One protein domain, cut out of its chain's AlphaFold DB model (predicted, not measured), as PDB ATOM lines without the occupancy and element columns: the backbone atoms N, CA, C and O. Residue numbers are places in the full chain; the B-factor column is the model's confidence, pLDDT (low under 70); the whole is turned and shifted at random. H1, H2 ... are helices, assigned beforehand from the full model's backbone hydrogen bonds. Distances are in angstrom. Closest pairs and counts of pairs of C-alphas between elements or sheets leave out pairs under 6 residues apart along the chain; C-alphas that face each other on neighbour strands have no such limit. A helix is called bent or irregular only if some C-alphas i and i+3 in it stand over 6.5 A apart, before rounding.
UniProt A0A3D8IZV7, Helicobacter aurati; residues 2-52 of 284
ATOM      1  N   SER A   2     -74.934  37.106  47.043       40.88
ATOM      2  CA  SER A   2     -76.095  37.504  47.845       40.88
ATOM      3  C   SER A   2     -77.244  37.836  46.894       40.88
ATOM      4  O   SER A   2     -77.097  38.721  46.053       40.88
ATOM      5  N   ILE A   3     -78.361  37.121  47.001       44.66
ATOM      6  CA  ILE A   3     -79.595  37.483  46.301       44.66
ATOM      7  C   ILE A   3     -80.027  38.835  46.872       44.66
ATOM      8  O   ILE A   3     -80.442  38.915  48.030       44.66
ATOM      9  N   VAL A   4     -79.852  39.901  46.090       55.88
ATOM     10  CA  VAL A   4     -80.339  41.238  46.445       55.88
ATOM     11  C   VAL A   4     -81.857  41.145  46.491       55.88
ATOM     12  O   VAL A   4     -82.490  40.754  45.510       55.88
ATOM     13  N   LYS A   5     -82.450  41.437  47.649       67.50
ATOM     14  CA  LYS A   5     -83.905  41.331  47.815       67.50
ATOM     15  C   LYS A   5     -84.579  42.482  47.063       67.50
ATOM     16  O   LYS A   5     -84.057  43.589  47.048       67.50
ATOM     17  N   GLU A   6     -85.753  42.264  46.480       68.06
ATOM     18  CA  GLU A   6     -86.445  43.269  45.650       68.06
ATOM     19  C   GLU A   6     -86.626  44.626  46.361       68.06
ATOM     20  O   GLU A   6     -86.356  45.683  45.793       68.06
ATOM     21  N   TYR A   7     -86.957  44.613  47.657       69.50
ATOM     22  CA  TYR A   7     -87.072  45.845  48.447       69.50
ATOM     23  C   TYR A   7     -85.746  46.604  48.626       69.50
ATOM     24  O   TYR A   7     -85.764  47.798  48.925       69.50
ATOM     25  N   GLU A   8     -84.596  45.942  48.477       69.81
ATOM     26  CA  GLU A   8     -83.269  46.570  48.505       69.81
ATOM     27  C   GLU A   8     -83.032  47.382  47.242       69.81
ATOM     28  O   GLU A   8     -82.585  48.524  47.329       69.81
ATOM     29  N   ILE A   9     -83.409  46.821  46.091       70.88
ATOM     30  CA  ILE A   9     -83.372  47.510  44.798       70.88
ATOM     31  C   ILE A   9     -84.303  48.721  44.846       70.88
ATOM     32  O   ILE A   9     -83.879  49.837  44.552       70.88
ATOM     33  N   LEU A  10     -85.542  48.529  45.313       74.00
ATOM     34  CA  LEU A  10     -86.518  49.612  45.452       74.00
ATOM     35  C   LEU A  10     -86.020  50.707  46.403       74.00
ATOM     36  O   LEU A  10     -86.047  51.882  46.052       74.00
ATOM     37  N   SER A  11     -85.490  50.348  47.578       75.75
ATOM     38  CA  SER A  11     -84.990  51.334  48.551       75.75
ATOM     39  C   SER A  11     -83.851  52.196  47.999       75.75
ATOM     40  O   SER A  11     -83.715  53.351  48.405       75.75
ATOM     41  N   ARG A  12     -83.049  51.647  47.079       77.75
ATOM     42  CA  ARG A  12     -81.942  52.339  46.404       77.75
ATOM     43  C   ARG A  12     -82.366  53.130  45.168       77.75
ATOM     44  O   ARG A  12     -81.582  53.944  44.694       77.75
ATOM     45  N   SER A  13     -83.587  52.939  44.665       81.38
ATOM     46  CA  SER A  13     -84.106  53.733  43.548       81.38
ATOM     47  C   SER A  13     -84.191  55.216  43.919       81.38
ATOM     48  O   SER A  13     -84.604  55.554  45.035       81.38
ATOM     49  N   LYS A  14     -83.850  56.098  42.971       76.44
ATOM     50  CA  LYS A  14     -83.994  57.557  43.115       76.44
ATOM     51  C   LYS A  14     -85.453  57.984  43.313       76.44
ATOM     52  O   LYS A  14     -85.703  58.961  44.004       76.44
ATOM     53  N   ASP A  15     -86.401  57.203  42.798       82.88
ATOM     54  CA  ASP A  15     -87.834  57.525  42.848       82.88
ATOM     55  C   ASP A  15     -88.470  57.257  44.221       82.88
ATOM     56  O   ASP A  15     -89.584  57.697  44.503       82.88
ATOM     57  N   VAL A  16     -87.779  56.523  45.101       85.25
ATOM     58  CA  VAL A  16     -88.268  56.275  46.461       85.25
ATOM     59  C   VAL A  16     -87.862  57.445  47.362       85.25
ATOM     60  O   VAL A  16     -86.666  57.667  47.559       85.25
ATOM     61  N   PRO A  17     -88.808  58.171  47.981       89.00
ATOM     62  CA  PRO A  17     -88.468  59.311  48.821       89.00
ATOM     63  C   PRO A  17     -87.715  58.883  50.089       89.00
ATOM     64  O   PRO A  17     -87.775  57.732  50.540       89.00
ATOM     65  N   LEU A  18     -87.008  59.837  50.695       89.19
ATOM     66  CA  LEU A  18     -86.143  59.605  51.851       89.19
ATOM     67  C   LEU A  18     -86.899  58.964  53.035       89.19
ATOM     68  O   LEU A  18     -86.450  57.951  53.573       89.19
ATOM     69  N   HIS A  19     -88.100  59.454  53.361       89.62
ATOM     70  CA  HIS A  19     -88.948  58.900  54.424       89.62
ATOM     71  C   HIS A  19     -89.457  57.464  54.162       89.62
ATOM     72  O   HIS A  19     -89.810  56.761  55.109       89.62
ATOM     73  N   LYS A  20     -89.462  56.984  52.908       90.12
ATOM     74  CA  LYS A  20     -89.807  55.586  52.549       90.12
ATOM     75  C   LYS A  20     -88.578  54.691  52.383       90.12
ATOM     76  O   LYS A  20     -88.702  53.501  52.109       90.12
ATOM     77  N   THR A  21     -87.380  55.239  52.567       89.62
ATOM     78  CA  THR A  21     -86.129  54.497  52.396       89.62
ATOM     79  C   THR A  21     -85.805  53.690  53.648       89.62
ATOM     80  O   THR A  21     -85.876  54.194  54.777       89.62
ATOM     81  N   ALA A  22     -85.447  52.417  53.463       87.56
ATOM     82  CA  ALA A  22     -85.032  51.553  54.561       87.56
ATOM     83  C   ALA A  22     -83.788  52.120  55.264       87.56
ATOM     84  O   ALA A  22     -82.851  52.570  54.608       87.56
ATOM     85  N   GLY A  23     -83.756  52.048  56.599       87.38
ATOM     86  CA  GLY A  23     -82.733  52.715  57.416       87.38
ATOM     87  C   GLY A  23     -81.290  52.432  56.983       87.38
ATOM     88  O   GLY A  23     -80.502  53.358  56.867       87.38
ATOM     89  N   ARG A  24     -80.952  51.184  56.639       85.81
ATOM     90  CA  ARG A  24     -79.593  50.813  56.193       85.81
ATOM     91  C   ARG A  24     -79.139  51.434  54.862       85.81
ATOM     92  O   ARG A  24     -77.961  51.382  54.558       85.81
ATOM     93  N   PHE A  25     -80.056  51.983  54.065       88.62
ATOM     94  CA  PHE A  25     -79.746  52.687  52.812       88.62
ATOM     95  C   PHE A  25     -80.006  54.195  52.922       88.62
ATOM     96  O   PHE A  25     -79.899  54.924  51.940       88.62
ATOM     97  N   TYR A  26     -80.376  54.676  54.112       90.00
ATOM     98  CA  TYR A  26     -80.793  56.057  54.310       90.00
ATOM     99  C   TYR A  26     -79.654  57.040  54.049       90.00
ATOM    100  O   TYR A  26     -79.849  57.980  53.290       90.00
ATOM    101  N   PHE A  27     -78.462  56.821  54.623       89.19
ATOM    102  CA  PHE A  27     -77.322  57.717  54.393       89.19
ATOM    103  C   PHE A  27     -76.803  57.648  52.962       89.19
ATOM    104  O   PHE A  27     -76.488  58.688  52.398       89.19
ATOM    105  N   GLU A  28     -76.786  56.457  52.354       87.62
ATOM    106  CA  GLU A  28     -76.465  56.290  50.931       87.62
ATOM    107  C   GLU A  28     -77.345  57.219  50.079       87.62
ATOM    108  O   GLU A  28     -76.835  58.020  49.297       87.62
ATOM    109  N   LYS A  29     -78.664  57.197  50.304       87.31
ATOM    110  CA  LYS A  29     -79.606  58.066  49.594       87.31
ATOM    111  C   LYS A  29     -79.494  59.539  49.990       87.31
ATOM    112  O   LYS A  29     -79.552  60.399  49.114       87.31
ATOM    113  N   LEU A  30     -79.346  59.846  51.277       88.19
ATOM    114  CA  LEU A  30     -79.212  61.218  51.770       88.19
ATOM    115  C   LEU A  30     -78.009  61.910  51.117       88.19
ATOM    116  O   LEU A  30     -78.138  63.028  50.633       88.19
ATOM    117  N   LEU A  31     -76.865  61.222  51.065       87.31
ATOM    118  CA  LEU A  31     -75.621  61.747  50.504       87.31
ATOM    119  C   LEU A  31     -75.692  61.924  48.984       87.31
ATOM    120  O   LEU A  31     -75.165  62.906  48.471       87.31
ATOM    121  N   GLN A  32     -76.389  61.035  48.268       83.56
ATOM    122  CA  GLN A  32     -76.617  61.190  46.825       83.56
ATOM    123  C   GLN A  32     -77.362  62.487  46.482       83.56
ATOM    124  O   GLN A  32     -77.057  63.101  45.468       83.56
ATOM    125  N   HIS A  33     -78.289  62.919  47.340       79.38
ATOM    126  CA  HIS A  33     -79.076  64.138  47.137       79.38
ATOM    127  C   HIS A  33     -78.506  65.344  47.901       79.38
ATOM    128  O   HIS A  33     -79.089  66.423  47.872       79.38
ATOM    129  N   PHE A  34     -77.377  65.189  48.605       82.31
ATOM    130  CA  PHE A  34     -76.851  66.217  49.512       82.31
ATOM    131  C   PHE A  34     -76.452  67.508  48.796       82.31
ATOM    132  O   PHE A  34     -76.557  68.584  49.374       82.31
ATOM    133  N   ASN A  35     -76.019  67.414  47.540       77.56
ATOM    134  CA  ASN A  35     -75.658  68.576  46.724       77.56
ATOM    135  C   ASN A  35     -76.809  69.056  45.824       77.56
ATOM    136  O   ASN A  35     -76.615  69.956  45.011       77.56
ATOM    137  N   GLU A  36     -77.994  68.455  45.939       73.88
ATOM    138  CA  GLU A  36     -79.148  68.774  45.104       73.88
ATOM    139  C   GLU A  36     -80.137  69.674  45.865       73.88
ATOM    140  O   GLU A  36     -80.687  69.310  46.908       73.88
ATOM    141  N   GLY A  37     -80.404  70.861  45.311       76.62
ATOM    142  CA  GLY A  37     -81.445  71.766  45.802       76.62
ATOM    143  C   GLY A  37     -81.203  72.293  47.221       76.62
ATOM    144  O   GLY A  37     -80.114  72.745  47.556       76.62
ATOM    145  N   THR A  38     -82.252  72.275  48.046       82.00
ATOM    146  CA  THR A  38     -82.305  72.872  49.395       82.00
ATOM    147  C   THR A  38     -81.925  71.907  50.522       82.00
ATOM    148  O   THR A  38     -82.017  72.278  51.690       82.00
ATOM    149  N   LEU A  39     -81.498  70.673  50.213       85.06
ATOM    150  CA  LEU A  39     -81.393  69.603  51.214       85.06
ATOM    151  C   LEU A  39     -80.427  69.932  52.368       85.06
ATOM    152  O   LEU A  39     -80.692  69.553  53.506       85.06
ATOM    153  N   GLN A  40     -79.334  70.651  52.100       86.94
ATOM    154  CA  GLN A  40     -78.381  71.055  53.143       86.94
ATOM    155  C   GLN A  40     -79.034  71.978  54.178       86.94
ATOM    156  O   GLN A  40     -78.950  71.718  55.378       86.94
ATOM    157  N   GLU A  41     -79.742  73.012  53.718       88.94
ATOM    158  CA  GLU A  41     -80.453  73.946  54.597       88.94
ATOM    159  C   GLU A  41     -81.618  73.281  55.324       88.94
ATOM    160  O   GLU A  41     -81.862  73.552  56.501       88.94
ATOM    161  N   GLU A  42     -82.308  72.353  54.669       91.12
ATOM    162  CA  GLU A  42     -83.363  71.564  55.298       91.12
ATOM    163  C   GLU A  42     -82.819  70.691  56.439       91.12
ATOM    164  O   GLU A  42     -83.416  70.661  57.514       91.12
ATOM    165  N   ILE A  43     -81.659  70.043  56.256       89.12
ATOM    166  CA  ILE A  43     -80.986  69.284  57.324       89.12
ATOM    167  C   ILE A  43     -80.604  70.210  58.481       89.12
ATOM    168  O   ILE A  43     -80.850  69.865  59.635       89.12
ATOM    169  N   LEU A  44     -80.028  71.382  58.200       87.88
ATOM    170  CA  LEU A  44     -79.684  72.358  59.239       87.88
ATOM    171  C   LEU A  44     -80.928  72.860  59.985       87.88
ATOM    172  O   LEU A  44     -80.871  73.089  61.195       87.88
ATOM    173  N   SER A  45     -82.055  72.987  59.281       91.38
ATOM    174  CA  SER A  45     -83.335  73.414  59.850       91.38
ATOM    175  C   SER A  45     -83.886  72.417  60.872       91.38
ATOM    176  O   SER A  45     -84.520  72.842  61.833       91.38
ATOM    177  N   LEU A  46     -83.585  71.116  60.749       88.31
ATOM    178  CA  LEU A  46     -83.995  70.099  61.734       88.31
ATOM    179  C   LEU A  46     -83.440  70.355  63.146       88.31
ATOM    180  O   LEU A  46     -83.963  69.811  64.116       88.31
ATOM    181  N   PHE A  47     -82.387  71.167  63.270       87.25
ATOM    182  CA  PHE A  47     -81.706  71.465  64.533       87.25
ATOM    183  C   PHE A  47     -81.963  72.890  65.037       87.25
ATOM    184  O   PHE A  47     -81.228  73.385  65.893       87.25
ATOM    185  N   ARG A  48     -82.971  73.579  64.495       90.06
ATOM    186  CA  ARG A  48     -83.332  74.950  64.873       90.06
ATOM    187  C   ARG A  48     -84.830  75.052  65.113       90.06
ATOM    188  O   ARG A  48     -85.610  74.233  64.636       90.06
ATOM    189  N   GLU A  49     -85.235  76.074  65.855       91.94
ATOM    190  CA  GLU A  49     -86.650  76.399  65.976       91.94
ATOM    191  C   GLU A  49     -87.181  76.902  64.630       91.94
ATOM    192  O   GLU A  49     -86.573  77.754  63.979       91.94
ATOM    193  N   ILE A  50     -88.324  76.365  64.217       93.88
ATOM    194  CA  ILE A  50     -89.016  76.755  62.993       93.88
ATOM    195  C   ILE A  50     -90.390  77.252  63.405       93.88
ATOM    196  O   ILE A  50     -91.141  76.504  64.017       93.88
ATOM    197  N   THR A  51     -90.742  78.488  63.066       94.62
ATOM    198  CA  THR A  51     -92.065  79.059  63.375       94.62
ATOM    199  C   THR A  51     -93.070  78.860  62.239       94.62
ATOM    200  O   THR A  51     -94.277  78.798  62.479       94.62
ATOM    201  N   ASP A  52     -92.586  78.709  61.004       96.00
ATOM    202  CA  ASP A  52     -93.409  78.432  59.829       96.00
ATOM    203  C   ASP A  52     -93.936  76.986  59.850       96.00
ATOM    204  O   ASP A  52     -93.207  76.022  59.602       96.00
TER     205      ASP A  52
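This is residues 2 to 52 of the 284 residues of a protein of Helicobacter aurati (UniProt A0A3D8IZV7). Three short helices, H1, H2 and H3, are strung out one after another along a loose rod, with H1 toward one end, H2 following it and H3 set off from both beyond a short link. A loop of residues 13 to 22 lies between H1 and H2, and residues 44 to 52 stick out at the far end as a free tail, beginning with the last two residues of H3. The printed part has 51 residues with three named helices, in the order H1, H2, H3, and no named strand; the class is all helix, though under half of the residues, 24 of 51, are in named elements. The whole is loose, with a radius of gyration of the C-alphas of 13.5 A, and spans 46 by 18 by 16 A.

The printed part begins at Ser 2, whose C-alpha is at (-76.095, 37.504, 47.845). H1 is residues 6 to 12, 10.2 A from first to last C-alpha, and begins with C-alpha 6 at (-86.445, 43.269, 45.650). Residues 18 to 20 are a helical run too short to bear a name. H2, the longest helix, is residues 23 to 32, 14.9 A from first to last C-alpha. It is irregular: C-alphas 24 and 27 are 7.5 A apart, against about 5 A in a regular helix. H3 is residues 39 to 45, 9.6 A long, and ends with C-alpha 45 at (-83.335, 73.414, 59.850).

H1 and H2 only just touch, with 3 pairs of C-alphas within 8 A; the closest are those of Arg 12 and Phe 25, 6.8 A apart. Their centres are 12.1 A apart. They run the same way at a steep tilt of 37 degrees, only just past shallow, and the line of H2 is a rough one. H3 touches no helix: it is apart from H1 and also apart from H2. In H1 and H3 every O i to N i+4 pair is within hydrogen-bond range; in H2 it is 4 of 6.

The two C-alphas farthest apart are those of Ser 2 and Thr 51, at 47.1 A. Without residues 44 to 52, which stand free, the body has 42 residues and spans 37 by 15 by 14 A. The printed part has no cut. Both links are short, with 10 residues between H1 and H2 and 6 between H2 and H3. The mean pLDDT of the printed part is 82.1, and residues 2 to 8, of which 6 to 8 belong to H1, are under 70.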